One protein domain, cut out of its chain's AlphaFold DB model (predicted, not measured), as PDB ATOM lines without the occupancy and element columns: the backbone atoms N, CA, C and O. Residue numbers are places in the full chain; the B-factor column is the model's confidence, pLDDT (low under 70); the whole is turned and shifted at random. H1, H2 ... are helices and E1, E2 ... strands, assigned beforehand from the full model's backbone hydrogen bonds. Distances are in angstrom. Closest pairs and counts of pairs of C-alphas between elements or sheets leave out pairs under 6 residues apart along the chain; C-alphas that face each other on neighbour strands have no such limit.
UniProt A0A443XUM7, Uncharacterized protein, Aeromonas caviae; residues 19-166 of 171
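This is residues 19 to 166 of the 171 residues of an uncharacterized protein of Aeromonas caviae (UniProt A0A443XUM7). This is a closed barrel of eight strands, narrow and flattened, with a small two-strand hairpin, E3 and E4, on its outside near E5 and E6, and one short helix, H1, outside it over E10. Strands E1, E2, E5 and E10 are long and bend, wrapping round the barrel, while E6, E7 and E8 are short. The printed part has 148 residues with one named helix and ten named strands, in the order E1, H1, E2, E3, E4, E5, E6, E7, E8, E9, E10; the class is mostly strand. Round the ring run E1, E2, E5, E6, E7, E8, E9, E10 and back to E1, each pair antiparallel. The whole is compact, with a radius of gyration of the C-alphas of 15.2 A and spans of 43 by 35 by 31 A.

Begin at the ring's closure, where E1, residues 19 to 30, is the antiparallel neighbour of E10, residues 153 to 165, at 158 degrees; N 19 and O 165 are 2.8 A apart. On the other side of E1 lies E2, residues 46 to 58, at 132 degrees, with N 22 and O 49 at 2.8 A. Next comes E5, residues 77 to 87, at 139 degrees to E2, with N 52 and O 83 at 2.8 A. The pairing of E5 is staggered: it pairs with E2 over its residues 80 to 87 and with E6, residues 99 to 104, over its residues 77 to 80, where N 78 and O 103 are 2.8 A apart. From E6 look to E7, residues 113 to 117, with N 102 and O 114 at 2.9 A, then to E8, residues 121 to 125, with N 115 and O 123 at 2.7 A. E9, residues 138 to 145, is the antiparallel neighbour of E8, with N 124 and O 140 at 2.8 A, and of E10, with N 141 and O 157 at 2.9 A. E5 to E10 form a meander, each strand the antiparallel neighbour of the one before, and each step is a hairpin. Outside the ring, E3, residues 60 to 62, and E4, residues 68 to 71, form a hairpin, with N 61 and O 70 at 2.9 A. The closest C-alphas of E3 and E6 are those of Phe 60 and Tyr 99, 6.5 A apart. H1, residues 37 to 41, is on the barrel, outside it and over E10, at a height over the sheet of 8.7 A; the closest C-alphas of H1 and E10 are those of Leu 38 and Val 155, 7.1 A apart, and the closest of H1 and E1 are those of Thr 39 and Ile 29, 6.6 A apart. In H1 every O i to N i+4 pair is within hydrogen-bond range. E1 and E7 are apart, as are E5 and E9.

Find C-alpha 19 at (30.134, 27.225, 160.263); from there E1 runs 28.5 A and bends by 76 degrees at residue 27. C-alpha 37, at (28.043, 53.667, 166.046), begins H1. E2 spans 31.4 A and bends by 82 degrees at residue 55; E5 spans 27.5 A and bends by 54 degrees at residue 80. E6 measures 16.4 A and E9 23.4 A. E10 spans 31.2 A, bends by 74 degrees at residue 162 and ends with C-alpha 165 at (33.009, 25.104, 156.859).

The two C-alphas farthest apart are those of Asp 35 and Ser 108, at 45.3 A, while those of Tyr 19 and Glu 166, the first and last printed, are 6.3 A apart. The printed part has no cut. The links from E5 to E6 and from E8 to E9 are long, with 11 and 12 residues. The mean pLDDT of the printed part is 80.1; look for values under 70 at residues 62 to 66, 91 to 112, 119, 127 and 130.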
ATOM      1  N   TYR A  19      30.026  25.773 160.346       91.81
ATOM      2  CA  TYR A  19      30.134  27.225 160.263       91.81
ATOM      3  C   TYR A  19      29.580  27.715 158.926       91.81
ATOM      4  O   TYR A  19      30.055  27.314 157.868       91.81
ATOM      5  N   TYR A  20      28.614  28.624 158.974       92.12
ATOM      6  CA  TYR A  20      27.983  29.253 157.821       92.12
ATOM      7  C   TYR A  20      28.477  30.690 157.704       92.12
ATOM      8  O   TYR A  20      28.307  31.495 158.624       92.12
ATOM      9  N   GLU A  21      29.110  31.008 156.583       95.19
ATOM     10  CA  GLU A  21      29.645  32.334 156.301       95.19
ATOM     11  C   GLU A  21      28.735  33.082 155.334       95.19
ATOM     12  O   GLU A  21      28.624  32.733 154.161       95.19
ATOM     13  N   PHE A  22      28.109  34.146 155.820       95.38
ATOM     14  CA  PHE A  22      27.246  35.013 155.035       95.38
ATOM     15  C   PHE A  22      27.937  36.340 154.751       95.38
ATOM     16  O   PHE A  22      28.542  36.941 155.642       95.38
ATOM     17  N   GLN A  23      27.790  36.841 153.529       97.25
ATOM     18  CA  GLN A  23      28.307  38.147 153.142       97.25
ATOM     19  C   GLN A  23      27.376  38.837 152.149       97.25
ATOM     20  O   GLN A  23      26.753  38.188 151.314       97.25
ATOM     21  N   GLY A  24      27.299  40.165 152.211       97.44
ATOM     22  CA  GLY A  24      26.589  40.951 151.209       97.44
ATOM     23  C   GLY A  24      26.445  42.426 151.576       97.44
ATOM     24  O   GLY A  24      26.972  42.864 152.601       97.44
ATOM     25  N   PRO A  25      25.796  43.231 150.720       97.75
ATOM     26  CA  PRO A  25      25.673  44.664 150.937       97.75
ATOM     27  C   PRO A  25      24.736  45.011 152.100       97.75
ATOM     28  O   PRO A  25      23.674  44.410 152.294       97.75
ATOM     29  N   VAL A  26      25.095  46.071 152.821       97.38
ATOM     30  CA  VAL A  26      24.194  46.745 153.758       97.38
ATOM     31  C   VAL A  26      23.160  47.521 152.953       97.38
ATOM     32  O   VAL A  26      23.496  48.403 152.166       97.38
ATOM     33  N   THR A  27      21.886  47.199 153.148       97.19
ATOM     34  CA  THR A  27      20.773  47.803 152.403       97.19
ATOM     35  C   THR A  27      20.177  48.999 153.129       97.19
ATOM     36  O   THR A  27      19.654  49.914 152.492       97.19
ATOM     37  N   LYS A  28      20.242  49.017 154.466       96.88
ATOM     38  CA  LYS A  28      19.683  50.104 155.271       96.88
ATOM     39  C   LYS A  28      20.384  50.229 156.613       96.88
ATOM     40  O   LYS A  28      20.572  49.241 157.313       96.88
ATOM     41  N   ILE A  29      20.657  51.469 157.013       95.81
ATOM     42  CA  ILE A  29      21.113  51.811 158.361       95.81
ATOM     43  C   ILE A  29      20.131  52.816 158.963       95.81
ATOM     44  O   ILE A  29      19.851  53.864 158.380       95.81
ATOM     45  N   VAL A  30      19.600  52.497 160.139       95.12
ATOM     46  CA  VAL A  30      18.825  53.411 160.980       95.12
ATOM     47  C   VAL A  30      19.597  53.595 162.275       95.12
ATOM     48  O   VAL A  30      19.435  52.823 163.213       95.12
ATOM     49  N   ASP A  31      20.440  54.623 162.321       92.44
ATOM     50  CA  ASP A  31      21.323  54.869 163.457       92.44
ATOM     51  C   ASP A  31      20.876  56.075 164.287       92.44
ATOM     52  O   ASP A  31      20.977  57.237 163.866       92.44
ATOM     53  N   LYS A  32      20.368  55.777 165.480       90.12
ATOM     54  CA  LYS A  32      19.846  56.752 166.444       90.12
ATOM     55  C   LYS A  32      20.818  57.020 167.589       90.12
ATOM     56  O   LYS A  32      20.472  57.743 168.518       90.12
ATOM     57  N   THR A  33      22.012  56.442 167.538       87.12
ATOM     58  CA  THR A  33      23.067  56.725 168.509       87.12
ATOM     59  C   THR A  33      23.630  58.126 168.271       87.12
ATOM     60  O   THR A  33      23.635  58.612 167.134       87.12
ATOM     61  N   ALA A  34      24.091  58.788 169.336       87.69
ATOM     62  CA  ALA A  34      24.722  60.104 169.217       87.69
ATOM     63  C   ALA A  34      25.997  60.029 168.360       87.69
ATOM     64  O   ALA A  34      26.191  60.850 167.466       87.69
ATOM     65  N   ASP A  35      26.790  58.975 168.566       89.62
ATOM     66  CA  ASP A  35      28.105  58.793 167.941       89.62
ATOM     67  C   ASP A  35      28.061  58.069 166.588       89.62
ATOM     68  O   ASP A  35      29.105  57.766 166.012       89.62
ATOM     69  N   LYS A  36      26.864  57.765 166.070       91.00
ATOM     70  CA  LYS A  36      26.673  57.044 164.801       91.00
ATOM     71  C   LYS A  36      27.420  55.702 164.741       91.00
ATOM     72  O   LYS A  36      28.042  55.358 163.739       91.00
ATOM     73  N   VAL A  37      27.328  54.934 165.828       89.81
ATOM     74  CA  VAL A  37      28.043  53.667 166.046       89.81
ATOM     75  C   VAL A  37      27.827  52.662 164.909       89.81
ATOM     76  O   VAL A  37      28.802  52.148 164.368       89.81
ATOM     77  N   LEU A  38      26.578  52.394 164.512       90.62
ATOM     78  CA  LEU A  38      26.279  51.439 163.433       90.62
ATOM     79  C   LEU A  38      26.728  51.976 162.075       90.62
ATOM     80  O   LEU A  38      27.259  51.231 161.257       90.62
ATOM     81  N   THR A  39      26.534  53.271 161.843       92.88
ATOM     82  CA  THR A  39      26.948  53.928 160.595       92.88
ATOM     83  C   THR A  39      28.457  53.810 160.405       92.88
ATOM     84  O   THR A  39      28.912  53.465 159.320       92.88
ATOM     85  N   ASN A  40      29.226  54.039 161.469       92.44
ATOM     86  CA  ASN A  40      30.681  53.931 161.447       92.44
ATOM     87  C   ASN A  40      31.133  52.473 161.295       92.44
ATOM     88  O   ASN A  40      32.012  52.192 160.483       92.44
ATOM     89  N   GLN A  41      30.501  51.540 162.017       92.19
ATOM     90  CA  GLN A  41      30.808  50.107 161.943       92.19
ATOM     91  C   GLN A  41      30.635  49.545 160.523       92.19
ATOM     92  O   GLN A  41      31.425  48.714 160.076       92.19
ATOM     93  N   TYR A  42      29.619  50.023 159.803       93.19
ATOM     94  CA  TYR A  42      29.250  49.550 158.471       93.19
ATOM     95  C   TYR A  42      29.578  50.546 157.352       93.19
ATOM     96  O   TYR A  42      29.019  50.456 156.259       93.19
ATOM     97  N   ALA A  43      30.515  51.472 157.580       91.31
ATOM     98  CA  ALA A  43      30.885  52.499 156.602       91.31
ATOM     99  C   ALA A  43      31.385  51.922 155.262       91.31
ATOM    100  O   ALA A  43      31.219  52.547 154.219       91.31
ATOM    101  N   GLY A  44      31.953  50.710 155.274       91.25
ATOM    102  CA  GLY A  44      32.361  49.984 154.065       91.25
ATOM    103  C   GLY A  44      31.202  49.427 153.226       91.25
ATOM    104  O   GLY A  44      31.446  48.868 152.162       91.25
ATOM    105  N   GLY A  45      29.954  49.539 153.694       94.94
ATOM    106  CA  GLY A  45      28.753  49.138 152.956       94.94
ATOM    107  C   GLY A  45      28.552  47.628 152.801       94.94
ATOM    108  O   GLY A  45      27.634  47.210 152.100       94.94
ATOM    109  N   VAL A  46      29.378  46.802 153.447       96.38
ATOM    110  CA  VAL A  46      29.330  45.337 153.360       96.38
ATOM    111  C   VAL A  46      29.179  44.748 154.756       96.38
ATOM    112  O   VAL A  46      29.887  45.139 155.682       96.38
ATOM    113  N   ALA A  47      28.269  43.794 154.902       95.81
ATOM    114  CA  ALA A  47      28.099  42.960 156.080       95.81
ATOM    115  C   ALA A  47      28.721  41.581 155.842       95.81
ATOM    116  O   ALA A  47      28.584  41.015 154.756       95.81
ATOM    117  N   ARG A  48      29.389  41.043 156.863       95.12
ATOM    118  CA  ARG A  48      29.945  39.687 156.882       95.12
ATOM    119  C   ARG A  48      29.719  39.073 158.255       95.12
ATOM    120  O   ARG A  48      30.141  39.656 159.254       95.12
ATOM    121  N   TYR A  49      29.123  37.887 158.290       92.94
ATOM    122  CA  TYR A  49      28.823  37.148 159.515       92.94
ATOM    123  C   TYR A  49      29.205  35.679 159.356       92.94
ATOM    124  O   TYR A  49      28.835  35.048 158.372       92.94
ATOM    125  N   VAL A  50      29.897  35.124 160.346       91.88
ATOM    126  CA  VAL A  50      30.157  33.686 160.466       91.88
ATOM    127  C   VAL A  50      29.385  33.168 161.669       91.88
ATOM    128  O   VAL A  50      29.592  33.638 162.791       91.88
ATOM    129  N   VAL A  51      28.497  32.205 161.436       90.00
ATOM    130  CA  VAL A  51      27.636  31.601 162.458       90.00
ATOM    131  C   VAL A  51      27.910  30.105 162.526       90.00
ATOM    132  O   VAL A  51      27.830  29.421 161.515       90.00
ATOM    133  N   TYR A  52      28.215  29.590 163.711       88.56
ATOM    134  CA  TYR A  52      28.238  28.155 163.971       88.56
ATOM    135  C   TYR A  52      26.815  27.680 164.249       88.56
ATOM    136  O   TYR A  52      26.106  28.343 165.002       88.56
ATOM    137  N   ALA A  53      26.393  26.550 163.691       86.19
ATOM    138  CA  ALA A  53      25.127  25.919 164.046       86.19
ATOM    139  C   ALA A  53      25.289  24.411 164.209       86.19
ATOM    140  O   ALA A  53      25.925  23.758 163.381       86.19
ATOM    141  N   ASP A  54      24.680  23.874 165.264       85.06
ATOM    142  CA  ASP A  54      24.753  22.467 165.636       85.06
ATOM    143  C   ASP A  54      23.343  21.859 165.686       85.06
ATOM    144  O   ASP A  54      22.587  22.145 166.618       85.06
ATOM    145  N   PRO A  55      22.955  21.042 164.689       78.81
ATOM    146  CA  PRO A  55      21.635  20.419 164.647       78.81
ATOM    147  C   PRO A  55      21.461  19.288 165.673       78.81
ATOM    148  O   PRO A  55      20.337  18.831 165.874       78.81
ATOM    149  N   ALA A  56      22.540  18.813 166.305       81.44
ATOM    150  CA  ALA A  56      22.485  17.791 167.346       81.44
ATOM    151  C   ALA A  56      22.311  18.389 168.754       81.44
ATOM    152  O   ALA A  56      21.945  17.670 169.688       81.44
ATOM    153  N   GLU A  57      22.538  19.695 168.922       81.50
ATOM    154  CA  GLU A  57      22.353  20.403 170.187       81.50
ATOM    155  C   GLU A  57      21.061  21.234 170.181       81.50
ATOM    156  O   GLU A  57      20.833  22.069 169.311       81.50
ATOM    157  N   VAL A  58      20.216  21.048 171.198       79.38
ATOM    158  CA  VAL A  58      18.988  21.838 171.375       79.38
ATOM    159  C   VAL A  58      19.332  23.299 171.688       79.38
ATOM    160  O   VAL A  58      20.214  23.583 172.495       79.38
ATOM    161  N   GLY A  59      18.602  24.239 171.089       76.56
ATOM    162  CA  GLY A  59      18.700  25.667 171.393       76.56
ATOM    163  C   GLY A  59      18.185  25.995 172.801       76.56
ATOM    164  O   GLY A  59      17.255  25.372 173.307       76.56
ATOM    165  N   PHE A  60      18.760  27.006 173.451       74.62
ATOM    166  CA  PHE A  60      18.383  27.416 174.812       74.62
ATOM    167  C   PHE A  60      18.055  28.904 174.882       74.62
ATOM    168  O   PHE A  60      18.595  29.715 174.126       74.62
ATOM    169  N   PHE A  61      17.222  29.269 175.854       72.44
ATOM    170  CA  PHE A  61      17.209  30.620 176.393       72.44
ATOM    171  C   PHE A  61      18.422  30.815 177.299       72.44
ATOM    172  O   PHE A  61      18.731  29.954 178.130       72.44
ATOM    173  N   TYR A  62      19.091  31.953 177.152       68.75
ATOM    174  CA  TYR A  62      20.260  32.305 177.959       68.75
ATOM    175  C   TYR A  62      19.943  33.490 178.879       68.75
ATOM    176  O   TYR A  62      19.166  34.371 178.521       68.75
ATOM    177  N   SER A  63      20.524  33.506 180.080       65.94
ATOM    178  CA  SER A  63      20.409  34.617 181.029       65.94
ATOM    179  C   SER A  63      21.096  35.870 180.488       65.94
ATOM    180  O   SER A  63      21.877  35.787 179.546       65.94
ATOM    181  N   SER A  64      20.909  37.005 181.175       63.72
ATOM    182  CA  SER A  64      21.710  38.231 181.001       63.72
ATOM    183  C   SER A  64      23.185  38.102 181.443       63.72
ATOM    184  O   SER A  64      23.824  39.083 181.809       63.72
ATOM    185  N   THR A  65      23.678  36.873 181.572       65.75
ATOM    186  CA  THR A  65      25.069  36.538 181.906       65.75
ATOM    187  C   THR A  65      25.574  35.360 181.062       65.75
ATOM    188  O   THR A  65      26.525  34.685 181.452       65.75
ATOM    189  N   GLY A  66      24.902  35.049 179.949       64.62
ATOM    190  CA  GLY A  66      25.268  33.964 179.039       64.62
ATOM    191  C   GLY A  66      25.095  32.539 179.582       64.62
ATOM    192  O   GLY A  66      25.678  31.609 179.028       64.62
ATOM    193  N   LYS A  67      24.311  32.312 180.647       72.19
ATOM    194  CA  LYS A  67      24.056  30.958 181.181       72.19
ATOM    195  C   LYS A  67      22.794  30.354 180.578       72.19
ATOM    196  O   LYS A  67      21.769  31.026 180.540       72.19
ATOM    197  N   LYS A  68      22.840  29.077 180.176       74.88
ATOM    198  CA  LYS A  68      21.645  28.316 179.765       74.88
ATOM    199  C   LYS A  68      20.618  28.334 180.899       74.88
ATOM    200  O   LYS A  68      20.952  27.984 182.029       74.88
ATOM    201  N   VAL A  69      19.391  28.750 180.599       80.56
ATOM    202  CA  VAL A  69      18.293  28.823 181.574       80.56
ATOM    203  C   VAL A  69      17.307  27.686 181.333       80.56
ATOM    204  O   VAL A  69      17.113  26.856 182.213       80.56
ATOM    205  N   PHE A  70      16.712  27.621 180.139       78.44
ATOM    206  CA  PHE A  70      15.765  26.571 179.755       78.44
ATOM    207  C   PHE A  70      15.862  26.261 178.255       78.44
ATOM    208  O   PHE A  70      16.171  27.170 177.475       78.44
ATOM    209  N   PRO A  71      15.637  25.001 177.838       78.50
ATOM    210  CA  PRO A  71      15.568  24.647 176.425       78.50
ATOM    211  C   PRO A  71      14.472  25.448 175.721       78.50
ATOM    212  O   PRO A  71      13.413  25.711 176.299       78.50
ATOM    213  N   LYS A  72      14.714  25.822 174.465       75.69
ATOM    214  CA  LYS A  72      13.652  26.293 173.581       75.69
ATOM    215  C   LYS A  72      12.901  25.082 173.061       75.69
ATOM    216  O   LYS A  72      13.454  24.282 172.315       75.69
ATOM    217  N   ASP A  73      11.646  24.961 173.460       72.69
ATOM    218  CA  ASP A  73      10.760  23.920 172.963       72.69
ATOM    219  C   ASP A  73       9.380  24.512 172.692       72.69
ATOM    220  O   ASP A  73       8.796  25.194 173.538       72.69
ATOM    221  N   ASP A  74       8.876  24.275 171.486       73.38
ATOM    222  CA  ASP A  74       7.467  24.431 171.169       73.38
ATOM    223  C   ASP A  74       7.049  23.400 170.106       73.38
ATOM    224  O   ASP A  74       7.864  22.847 169.361       73.38
ATOM    225  N   SER A  75       5.745  23.128 170.022       72.50
ATOM    226  CA  SER A  75       5.200  22.109 169.115       72.50
ATOM    227  C   SER A  75       5.293  22.468 167.627       72.50
ATOM    228  O   SER A  75       5.064  21.609 166.777       72.50
ATOM    229  N   ARG A  76       5.609  23.724 167.302       71.19
ATOM    230  CA  ARG A  76       5.585  24.299 165.952       71.19
ATOM    231  C   ARG A  76       6.973  24.555 165.390       71.19
ATOM    232  O   ARG A  76       7.061  24.890 164.217       71.19
ATOM    233  N   ASN A  77       8.036  24.407 166.173       74.62
ATOM    234  CA  ASN A  77       9.385  24.748 165.756       74.62
ATOM    235  C   ASN A  77      10.421  23.729 166.247       74.62
ATOM    236  O   ASN A  77      10.274  23.104 167.300       74.62
ATOM    237  N   THR A  78      11.485  23.549 165.471       74.50
ATOM    238  CA  THR A  78      12.738  22.931 165.915       74.50
ATOM    239  C   THR A  78      13.689  24.050 166.295       74.50
ATOM    240  O   THR A  78      13.893  24.970 165.508       74.50
ATOM    241  N   TYR A  79      14.257  23.969 167.495       77.12
ATOM    242  CA  TYR A  79      15.231  24.925 167.998       77.12
ATOM    243  C   TYR A  79      16.565  24.209 168.196       77.12
ATOM    244  O   TYR A  79      16.708  23.441 169.145       77.12
ATOM    245  N   ASN A  80      17.530  24.477 167.323       78.38
ATOM    246  CA  ASN A  80      18.890  23.932 167.408       78.38
ATOM    247  C   ASN A  80      19.866  25.023 167.843       78.38
ATOM    248  O   ASN A  80      19.548  26.201 167.708       78.38
ATOM    249  N   TYR A  81      21.034  24.679 168.371       82.00
ATOM    250  CA  TYR A  81      22.023  25.659 168.809       82.00
ATOM    251  C   TYR A  81      22.635  26.415 167.620       82.00
ATOM    252  O   TYR A  81      22.959  25.820 166.594       82.00
ATOM    253  N   ALA A  82      22.823  27.731 167.768       82.62
ATOM    254  CA  ALA A  82      23.576  28.544 166.813       82.62
ATOM    255  C   ALA A  82      24.285  29.721 167.488       82.62
ATOM    256  O   ALA A  82      23.666  30.399 168.299       82.62
ATOM    257  N   SER A  83      25.541  30.018 167.144       82.50
ATOM    258  CA  SER A  83      26.340  31.081 167.769       82.50
ATOM    259  C   SER A  83      27.169  31.915 166.799       82.50
ATOM    260  O   SER A  83      27.630  31.448 165.760       82.50
ATOM    261  N   TYR A  84      27.363  33.192 167.141       86.00
ATOM    262  CA  TYR A  84      28.159  34.117 166.339       86.00
ATOM    263  C   TYR A  84      29.626  33.809 166.583       86.00
ATOM    264  O   TYR A  84      30.073  33.784 167.729       86.00
ATOM    265  N   THR A  85      30.366  33.601 165.504       87.19
ATOM    266  CA  THR A  85      31.786  33.266 165.565       87.19
ATOM    267  C   THR A  85      32.642  34.496 165.290       87.19
ATOM    268  O   THR A  85      33.465  34.876 166.119       87.19
ATOM    269  N   CYS A  86      32.447  35.144 164.140       89.19
ATOM    270  CA  CYS A  86      33.157  36.369 163.780       89.19
ATOM    271  C   CYS A  86      32.452  37.123 162.646       89.19
ATOM    272  O   CYS A  86      31.430  36.679 162.126       89.19
ATOM    273  N   GLY A  87      33.016  38.268 162.254       89.69
ATOM    274  CA  GLY A  87      32.427  39.167 161.269       89.69
ATOM    275  C   GLY A  87      32.502  40.618 161.725       89.69
ATOM    276  O   GLY A  87      33.314  40.963 162.587       89.69
ATOM    277  N   ASN A  88      31.641  41.461 161.165       90.62
ATOM    278  CA  ASN A  88      31.631  42.897 161.443       90.62
ATOM    279  C   ASN A  88      30.373  43.416 162.148       90.62
ATOM    280  O   ASN A  88      30.224  44.634 162.248       90.62
ATOM    281  N   ALA A  89      29.513  42.546 162.684       86.75
ATOM    282  CA  ALA A  89      28.467  43.007 163.594       86.75
ATOM    283  C   ALA A  89      29.076  43.625 164.872       86.75
ATOM    284  O   ALA A  89      30.247  43.376 165.208       86.75
ATOM    285  N   LEU A  90      28.313  44.466 165.579       81.62
ATOM    286  CA  LEU A  90      28.813  45.170 166.759       81.62
ATOM    287  C   LEU A  90      29.193  44.189 167.868       81.62
ATOM    288  O   LEU A  90      28.350  43.616 168.560       81.62
ATOM    289  N   ASN A  91      30.498  44.070 168.099       66.88
ATOM    290  CA  ASN A  91      31.054  43.212 169.132       66.88
ATOM    291  C   ASN A  91      31.075  43.912 170.498       66.88
ATOM    292  O   ASN A  91      32.128  44.257 171.027       66.88
ATOM    293  N   LEU A  92      29.902  44.122 171.094       62.09
ATOM    294  CA  LEU A  92      29.784  44.651 172.463       62.09
ATOM    295  C   LEU A  92      29.890  43.555 173.534       62.09
ATOM    296  O   LEU A  92      29.393  43.735 174.645       62.09
ATOM    297  N   ALA A  93      30.508  42.421 173.167       54.97
ATOM    298  CA  ALA A  93      30.126  41.085 173.601       54.97
ATOM    299  C   ALA A  93      28.626  40.881 173.308       54.97
ATOM    300  O   ALA A  93      27.791  41.645 173.778       54.97
ATOM    301  N   TYR A  94      28.267  39.931 172.444       52.00
ATOM    302  CA  TYR A  94      26.901  39.707 171.931       52.00
ATOM    303  C   TYR A  94      25.937  39.219 173.023       52.00
ATOM    304  O   TYR A  94      25.402  38.117 172.948       52.00
ATOM    305  N   LEU A  95      25.796  40.005 174.094       41.41
ATOM    306  CA  LEU A  95      26.058  39.405 175.384       41.41
ATOM    307  C   LEU A  95      24.973  38.460 175.786       41.41
ATOM    308  O   LEU A  95      25.357  37.439 176.284       41.41
ATOM    309  N   ASP A  96      23.686  38.648 175.532       43.16
ATOM    310  CA  ASP A  96      22.743  37.778 176.224       43.16
ATOM    311  C   ASP A  96      21.510  37.418 175.441       43.16
ATOM    312  O   ASP A  96      20.915  38.259 174.770       43.16
ATOM    313  N   SER A  97      21.052  36.198 175.715       48.59
ATOM    314  CA  SER A  97      19.790  35.568 175.320       48.59
ATOM    315  C   SER A  97      19.686  35.188 173.848       48.59
ATOM    316  O   SER A  97      19.402  36.015 172.993       48.59
ATOM    317  N   ASP A  98      19.812  33.878 173.643       48.62
ATOM    318  CA  ASP A  98      19.209  33.083 172.580       48.62
ATOM    319  C   ASP A  98      20.143  32.767 171.410       48.62
ATOM    320  O   ASP A  98      20.231  33.476 170.419       48.62
ATOM    321  N   TYR A  99      20.828  31.635 171.548       53.72
ATOM    322  CA  TYR A  99      21.676  31.030 170.528       53.72
ATOM    323  C   TYR A  99      20.901  29.902 169.883       53.72
ATOM    324  O   TYR A  99      20.940  28.765 170.369       53.72
ATOM    325  N   TYR A 100      20.102  30.236 168.879       52.34
ATOM    326  CA  TYR A 100      19.255  29.238 168.270       52.34
ATOM    327  C   TYR A 100      18.981  29.488 166.805       52.34
ATOM    328  O   TYR A 100      18.744  30.598 166.341       52.34
ATOM    329  N   PHE A 101      18.935  28.385 166.096       59.53
ATOM    330  CA  PHE A 101      18.378  28.302 164.781       59.53
ATOM    331  C   PHE A 101      16.951  27.736 164.871       59.53
ATOM    332  O   PHE A 101      16.730  26.759 165.588       59.53
ATOM    333  N   VAL A 102      15.980  28.373 164.204       55.81
ATOM    334  CA  VAL A 102      14.568  27.946 164.170       55.81
ATOM    335  C   VAL A 102      14.215  27.362 162.821       55.81
ATOM    336  O   VAL A 102      14.390  28.028 161.802       55.81
ATOM    337  N   GLU A 103      13.572  26.201 162.845       58.50
ATOM    338  CA  GLU A 103      12.834  25.657 161.707       58.50
ATOM    339  C   GLU A 103      11.360  25.528 162.073       58.50
ATOM    340  O   GLU A 103      11.034  24.899 163.076       58.50
ATOM    341  N   GLN A 104      10.445  26.065 161.264       55.00
ATOM    342  CA  GLN A 104       9.018  25.808 161.467       55.00
ATOM    343  C   GLN A 104       8.676  24.352 161.111       55.00
ATOM    344  O   GLN A 104       8.817  23.908 159.969       55.00
ATOM    345  N   LYS A 105       8.169  23.608 162.095       51.56
ATOM    346  CA  LYS A 105       7.560  22.289 161.933       51.56
ATOM    347  C   LYS A 105       6.177  22.481 161.301       51.56
ATOM    348  O   LYS A 105       5.245  22.938 161.954       51.56
ATOM    349  N   ASN A 106       6.039  22.071 160.041       49.28
ATOM    350  CA  ASN A 106       4.764  21.916 159.323       49.28
ATOM    351  C   ASN A 106       4.010  23.200 158.929       49.28
ATOM    352  O   ASN A 106       2.836  23.365 159.262       49.28
ATOM    353  N   THR A 107       4.617  24.045 158.099       45.97
ATOM    354  CA  THR A 107       3.864  24.976 157.242       45.97
ATOM    355  C   THR A 107       3.933  24.511 155.785       45.97
ATOM    356  O   THR A 107       4.986  24.140 155.270       45.97
ATOM    357  N   SER A 108       2.780  24.479 155.109       44.88
ATOM    358  CA  SER A 108       2.648  24.158 153.676       44.88
ATOM    359  C   SER A 108       3.203  25.252 152.756       44.88
ATOM    360  O   SER A 108       3.208  25.094 151.541       44.88
ATOM    361  N   THR A 109       3.647  26.368 153.328       45.91
ATOM    362  CA  THR A 109       4.137  27.547 152.621       45.91
ATOM    363  C   THR A 109       5.253  28.179 153.440       45.91
ATOM    364  O   THR A 109       5.023  28.574 154.582       45.91
ATOM    365  N   LEU A 110       6.412  28.272 152.793       49.53
ATOM    366  CA  LEU A 110       7.612  29.023 153.145       49.53
ATOM    367  C   LEU A 110       8.363  28.541 154.394       49.53
ATOM    368  O   LEU A 110       8.025  28.858 155.536       49.53
ATOM    369  N   LYS A 111       9.404  27.738 154.169       52.56
ATOM    370  CA  LYS A 111      10.232  27.148 155.230       52.56
ATOM    371  C   LYS A 111      11.454  28.036 155.442       52.56
ATOM    372  O   LYS A 111      12.466  27.874 154.781       52.56
ATOM    373  N   HIS A 112      11.341  29.000 156.353       64.00
ATOM    374  CA  HIS A 112      12.422  29.936 156.662       64.00
ATOM    375  C   HIS A 112      13.400  29.344 157.681       64.00
ATOM    376  O   HIS A 112      13.031  29.070 158.823       64.00
ATOM    377  N   THR A 113      14.654  29.208 157.270       72.50
ATOM    378  CA  THR A 113      15.799  28.960 158.145       72.50
ATOM    379  C   THR A 113      16.118  30.286 158.837       72.50
ATOM    380  O   THR A 113      16.577  31.212 158.180       72.50
ATOM    381  N   LYS A 114      15.896  30.424 160.152       79.75
ATOM    382  CA  LYS A 114      16.309  31.630 160.897       79.75
ATOM    383  C   LYS A 114      17.389  31.340 161.936       79.75
ATOM    384  O   LYS A 114      17.104  30.694 162.939       79.75
ATOM    385  N   PHE A 115      18.587  31.890 161.753       78.31
ATOM    386  CA  PHE A 115      19.621  31.973 162.784       78.31
ATOM    387  C   PHE A 115      19.368  33.209 163.645       78.31
ATOM    388  O   PHE A 115      19.569  34.337 163.201       78.31
ATOM    389  N   SER A 116      18.932  32.999 164.879       78.75
ATOM    390  CA  SER A 116      18.867  34.035 165.903       78.75
ATOM    391  C   SER A 116      20.072  33.876 166.818       78.75
ATOM    392  O   SER A 116      20.233  32.867 167.507       78.75
ATOM    393  N   VAL A 117      20.957  34.865 166.769       74.62
ATOM    394  CA  VAL A 117      22.258  34.810 167.416       74.62
ATOM    395  C   VAL A 117      22.350  35.898 168.475       74.62
ATOM    396  O   VAL A 117      22.585  37.082 168.203       74.62
ATOM    397  N   GLY A 118      22.111  35.475 169.713       70.19
ATOM    398  CA  GLY A 118      21.848  36.378 170.818       70.19
ATOM    399  C   GLY A 118      20.581  37.205 170.574       70.19
ATOM    400  O   GLY A 118      19.729  36.893 169.746       70.19
ATOM    401  N   ARG A 119      20.472  38.332 171.278       66.12
ATOM    402  CA  ARG A 119      19.304  39.225 171.208       66.12
ATOM    403  C   ARG A 119      19.228  40.142 169.991       66.12
ATOM    404  O   ARG A 119      18.293  40.938 169.899       66.12
ATOM    405  N   ARG A 120      20.273  40.166 169.167       78.94
ATOM    406  CA  ARG A 120      20.565  41.329 168.321       78.94
ATOM    407  C   ARG A 120      20.809  41.011 166.864       78.94
ATOM    408  O   ARG A 120      20.628  41.928 166.077       78.94
ATOM    409  N   LEU A 121      21.191  39.790 166.504       86.06
ATOM    410  CA  LEU A 121      21.434  39.428 165.113       86.06
ATOM    411  C   LEU A 121      20.492  38.308 164.697       86.06
ATOM    412  O   LEU A 121      20.587  37.190 165.193       86.06
ATOM    413  N   ASP A 122      19.614  38.628 163.759       87.81
ATOM    414  CA  ASP A 122      18.770  37.656 163.083       87.81
ATOM    415  C   ASP A 122      19.225  37.529 161.630       87.81
ATOM    416  O   ASP A 122      19.288  38.534 160.924       87.81
ATOM    417  N   ILE A 123      19.514  36.308 161.182       86.94
ATOM    418  CA  ILE A 123      19.783  35.966 159.781       86.94
ATOM    419  C   ILE A 123      18.709  34.985 159.325       86.94
ATOM    420  O   ILE A 123      18.599  33.890 159.870       86.94
ATOM    421  N   SER A 124      17.925  35.363 158.323       88.00
ATOM    422  CA  SER A 124      16.871  34.528 157.743       88.00
ATOM    423  C   SER A 124      17.254  34.104 156.331       88.00
ATOM    424  O   SER A 124      17.542  34.961 155.502       88.00
ATOM    425  N   VAL A 125      17.212  32.807 156.054       83.38
ATOM    426  CA  VAL A 125      17.376  32.177 154.740       83.38
ATOM    427  C   VAL A 125      16.008  31.659 154.299       83.38
ATOM    428  O   VAL A 125      15.284  31.040 155.086       83.38
ATOM    429  N   GLU A 126      15.620  31.954 153.064       76.56
ATOM    430  CA  GLU A 126      14.316  31.563 152.523       76.56
ATOM    431  C   GLU A 126      14.341  30.123 151.999       76.56
ATOM    432  O   GLU A 126      15.245  29.751 151.265       76.56
ATOM    433  N   ASP A 127      13.329  29.330 152.359       67.75
ATOM    434  CA  ASP A 127      12.998  28.030 151.751       67.75
ATOM    435  C   ASP A 127      14.050  26.912 151.809       67.75
ATOM    436  O   ASP A 127      14.024  25.976 151.006       67.75
ATOM    437  N   VAL A 128      14.916  26.931 152.823       70.31
ATOM    438  CA  VAL A 128      15.929  25.889 153.053       70.31
ATOM    439  C   VAL A 128      15.853  25.394 154.502       70.31
ATOM    440  O   VAL A 128      15.354  26.107 155.367       70.31
ATOM    441  N   PHE A 129      16.307  24.168 154.773       71.31
ATOM    442  CA  PHE A 129      16.496  23.602 156.120       71.31
ATOM    443  C   PHE A 129      17.953  23.258 156.344       71.31
ATOM    444  O   PHE A 129      18.655  22.965 155.379       71.31
ATOM    445  N   LEU A 130      18.378  23.133 157.596       69.25
ATOM    446  CA  LEU A 130      19.638  22.459 157.883       69.25
ATOM    447  C   LEU A 130      19.480  20.932 157.734       69.25
ATOM    448  O   LEU A 130      18.431  20.385 158.076       69.25
ATOM    449  N   PRO A 131      20.492  20.208 157.217       72.25
ATOM    450  CA  PRO A 131      21.805  20.665 156.746       72.25
ATOM    451  C   PRO A 131      21.843  21.022 155.242       72.25
ATOM    452  O   PRO A 131      22.906  21.010 154.636       72.25
ATOM    453  N   ASN A 132      20.704  21.306 154.610       77.19
ATOM    454  CA  ASN A 132      20.595  21.522 153.160       77.19
ATOM    455  C   ASN A 132      20.971  22.940 152.700       77.19
ATOM    456  O   ASN A 132      20.765  23.252 151.529       77.19
ATOM    457  N   LEU A 133      21.490  23.790 153.590       83.06
ATOM    458  CA  LEU A 133      22.025  25.097 153.211       83.06
ATOM    459  C   LEU A 133      23.231  24.919 152.290       83.06
ATOM    460  O   LEU A 133      24.165  24.184 152.611       83.06
ATOM    461  N   VAL A 134      23.226  25.626 151.165       87.94
ATOM    462  CA  VAL A 134      24.277  25.562 150.149       87.94
ATOM    463  C   VAL A 134      24.791  26.949 149.790       87.94
ATOM    464  O   VAL A 134      24.109  27.965 149.903       87.94
ATOM    465  N   VAL A 135      26.039  26.999 149.326       91.69
ATOM    466  CA  VAL A 135      26.632  28.242 148.823       91.69
ATOM    467  C   VAL A 135      25.738  28.839 147.731       91.69
ATOM    468  O   VAL A 135      25.278  28.128 146.836       91.69
ATOM    469  N   ASN A 136      25.565  30.159 147.786       91.88
ATOM    470  CA  ASN A 136      24.647  30.995 147.008       91.88
ATOM    471  C   ASN A 136      23.206  31.094 147.525       91.88
ATOM    472  O   ASN A 136      22.437  31.871 146.953       91.88
ATOM    473  N   ASP A 137      22.847  30.413 148.616       90.81
ATOM    474  CA  ASP A 137      21.560  30.660 149.267       90.81
ATOM    475  C   ASP A 137      21.454  32.122 149.720       90.81
ATOM    476  O   ASP A 137      22.381  32.695 150.308       90.81
ATOM    477  N   VAL A 138      20.312  32.739 149.420       91.94
ATOM    478  CA  VAL A 138      20.045  34.142 149.740       91.94
ATOM    479  C   VAL A 138      19.542  34.250 151.169       91.94
ATOM    480  O   VAL A 138      18.676  33.494 151.610       91.94
ATOM    481  N   ALA A 139      20.064  35.238 151.885       91.06
ATOM    482  CA  ALA A 139      19.668  35.518 153.247       91.06
ATOM    483  C   ALA A 139      19.424  37.014 153.460       91.06
ATOM    484  O   ALA A 139      19.946  37.870 152.749       91.06
ATOM    485  N   THR A 140      18.649  37.342 154.482       92.38
ATOM    486  CA  THR A 140      18.510  38.705 154.991       92.38
ATOM    487  C   THR A 140      18.979  38.730 156.429       92.38
ATOM    488  O   THR A 140      18.565  37.889 157.223       92.38
ATOM    489  N   ALA A 141      19.802  39.715 156.777       92.19
ATOM    490  CA  ALA A 141      20.167  39.961 158.162       92.19
ATOM    491  C   ALA A 141      19.590  41.265 158.683       92.19
ATOM    492  O   ALA A 141      19.537  42.273 157.973       92.19
ATOM    493  N   ILE A 142      19.207  41.237 159.955       92.44
ATOM    494  CA  ILE A 142      18.846  42.412 160.732       92.44
ATOM    495  C   ILE A 142      19.663  42.387 162.018       92.44
ATOM    496  O   ILE A 142      19.466  41.529 162.878       92.44
ATOM    497  N   GLU A 143      20.556  43.362 162.155       91.19
ATOM    498  CA  GLU A 143      21.220  43.659 163.416       91.19
ATOM    499  C   GLU A 143      20.467  44.782 164.138       91.19
ATOM    500  O   GLU A 143      20.186  45.831 163.557       91.19
ATOM    501  N   SER A 144      20.148  44.577 165.411       89.31
ATOM    502  CA  SER A 144      19.485  45.553 166.275       89.31
ATOM    503  C   SER A 144      20.399  45.973 167.417       89.31
ATOM    504  O   SER A 144      20.873  45.150 168.195       89.31
ATOM    505  N   TYR A 145      20.584  47.278 167.583       86.12
ATOM    506  CA  TYR A 145      21.361  47.860 168.667       86.12
ATOM    507  C   TYR A 145      20.514  48.841 169.469       86.12
ATOM    508  O   TYR A 145      19.923  49.775 168.929       86.12
ATOM    509  N   GLN A 146      20.468  48.647 170.785       81.50
ATOM    510  CA  GLN A 146      19.775  49.550 171.692       81.50
ATOM    511  C   GLN A 146      20.736  50.049 172.764       81.50
ATOM    512  O   GLN A 146      21.298  49.252 173.522       81.50
ATOM    513  N   VAL A 147      20.871  51.372 172.848       73.38
ATOM    514  CA  VAL A 147      21.475  52.043 174.000       73.38
ATOM    515  C   VAL A 147      20.383  52.203 175.067       73.38
ATOM    516  O   VAL A 147      19.265  52.610 174.718       73.38
ATOM    517  N   PRO A 148      20.641  51.880 176.347       73.69
ATOM    518  CA  PRO A 148      19.669  52.079 177.421       73.69
ATOM    519  C   PRO A 148      19.067  53.491 177.402       73.69
ATOM    520  O   PRO A 148      19.785  54.474 177.243       73.69
ATOM    521  N   GLY A 149      17.742  53.591 177.526       71.44
ATOM    522  CA  GLY A 149      17.031  54.877 177.491       71.44
ATOM    523  C   GLY A 149      16.838  55.490 176.095       71.44
ATOM    524  O   GLY A 149      16.274  56.574 175.994       71.44
ATOM    525  N   THR A 150      17.250  54.808 175.020       73.69
ATOM    526  CA  THR A 150      17.067  55.275 173.633       73.69
ATOM    527  C   THR A 150      16.216  54.315 172.800       73.69
ATOM    528  O   THR A 150      15.983  53.158 173.171       73.69
ATOM    529  N   THR A 151      15.740  54.799 171.650       84.38
ATOM    530  CA  THR A 151      15.077  53.956 170.650       84.38
ATOM    531  C   THR A 151      16.083  53.042 169.952       84.38
ATOM    532  O   THR A 151      17.218  53.431 169.691       84.38
ATOM    533  N   VAL A 152      15.636  51.844 169.576       88.38
ATOM    534  CA  VAL A 152      16.431  50.862 168.830       88.38
ATOM    535  C   VAL A 152      16.932  51.441 167.499       88.38
ATOM    536  O   VAL A 152      16.171  52.071 166.750       88.38
ATOM    537  N   SER A 153      18.218  51.214 167.240       91.50
ATOM    538  CA  SER A 153      18.914  51.423 165.971       91.50
ATOM    539  C   SER A 153      19.073  50.081 165.255       91.50
ATOM    540  O   SER A 153      19.189  49.051 165.918       91.50
ATOM    541  N   THR A 154      19.069  50.065 163.924       93.88
ATOM    542  CA  THR A 154      19.114  48.815 163.150       93.88
ATOM    543  C   THR A 154      19.999  48.915 161.916       93.88
ATOM    544  O   THR A 154      20.072  49.969 161.281       93.88
ATOM    545  N   VAL A 155      20.606  47.795 161.535       95.19
ATOM    546  CA  VAL A 155      21.246  47.577 160.231       95.19
ATOM    547  C   VAL A 155      20.535  46.420 159.547       95.19
ATOM    548  O   VAL A 155      20.266  45.400 160.174       95.19
ATOM    549  N   SER A 156      20.205  46.590 158.272       96.50
ATOM    550  CA  SER A 156      19.663  45.533 157.422       96.50
ATOM    551  C   SER A 156      20.616  45.268 156.272       96.50
ATOM    552  O   SER A 156      21.148  46.213 155.682       96.50
ATOM    553  N   SER A 157      20.791  43.995 155.938       96.75
ATOM    554  CA  SER A 157      21.720  43.553 154.899       96.75
ATOM    555  C   SER A 157      21.079  42.467 154.050       96.75
ATOM    556  O   SER A 157      20.445  41.554 154.583       96.75
ATOM    557  N   ALA A 158      21.261  42.566 152.736       95.94
ATOM    558  CA  ALA A 158      21.010  41.460 151.824       95.94
ATOM    559  C   ALA A 158      22.292  40.634 151.773       95.94
ATOM    560  O   ALA A 158      23.368  41.184 151.550       95.94
ATOM    561  N   LEU A 159      22.191  39.341 152.036       95.62
ATOM    562  CA  LEU A 159      23.324  38.448 152.203       95.62
ATOM    563  C   LEU A 159      23.226  37.266 151.248       95.62
ATOM    564  O   LEU A 159      22.156  36.892 150.766       95.62
ATOM    565  N   THR A 160      24.367  36.631 151.052       95.50
ATOM    566  CA  THR A 160      24.499  35.349 150.380       95.50
ATOM    567  C   THR A 160      25.371  34.450 151.244       95.50
ATOM    568  O   THR A 160      26.357  34.920 151.819       95.50
ATOM    569  N   LEU A 161      25.013  33.173 151.362       94.19
ATOM    570  CA  LEU A 161      25.884  32.159 151.950       94.19
ATOM    571  C   LEU A 161      27.075  31.938 151.009       94.19
ATOM    572  O   LEU A 161      26.902  31.446 149.897       94.19
ATOM    573  N   ILE A 162      28.275  32.326 151.428       96.62
ATOM    574  CA  ILE A 162      29.496  32.245 150.610       96.62
ATOM    575  C   ILE A 162      30.393  31.061 150.984       96.62
ATOM    576  O   ILE A 162      31.291  30.717 150.220       96.62
ATOM    577  N   GLY A 163      30.143  30.415 152.125       94.94
ATOM    578  CA  GLY A 163      30.907  29.251 152.563       94.94
ATOM    579  C   GLY A 163      30.216  28.459 153.667       94.94
ATOM    580  O   GLY A 163      29.532  29.027 154.518       94.94
ATOM    581  N   VAL A 164      30.423  27.142 153.645       93.56
ATOM    582  CA  VAL A 164      30.057  26.213 154.718       93.56
ATOM    583  C   VAL A 164      31.325  25.472 155.114       93.56
ATOM    584  O   VAL A 164      31.966  24.856 154.264       93.56
ATOM    585  N   HIS A 165      31.707  25.561 156.384       93.56
ATOM    586  CA  HIS A 165      33.009  25.104 156.859       93.56
ATOM    587  C   HIS A 165      32.855  24.143 158.036       93.56
ATOM    588  O   HIS A 165      32.044  24.365 158.933       93.56
ATOM    589  N   GLU A 166      33.672  23.092 158.065       92.69
ATOM    590  CA  GLU A 166      33.761  22.162 159.205       92.69
ATOM    591  C   GLU A 166      34.649  22.709 160.334       92.69
ATOM    592  O   GLU A 166      34.573  22.271 161.480       92.69
TER     593      GLU A 166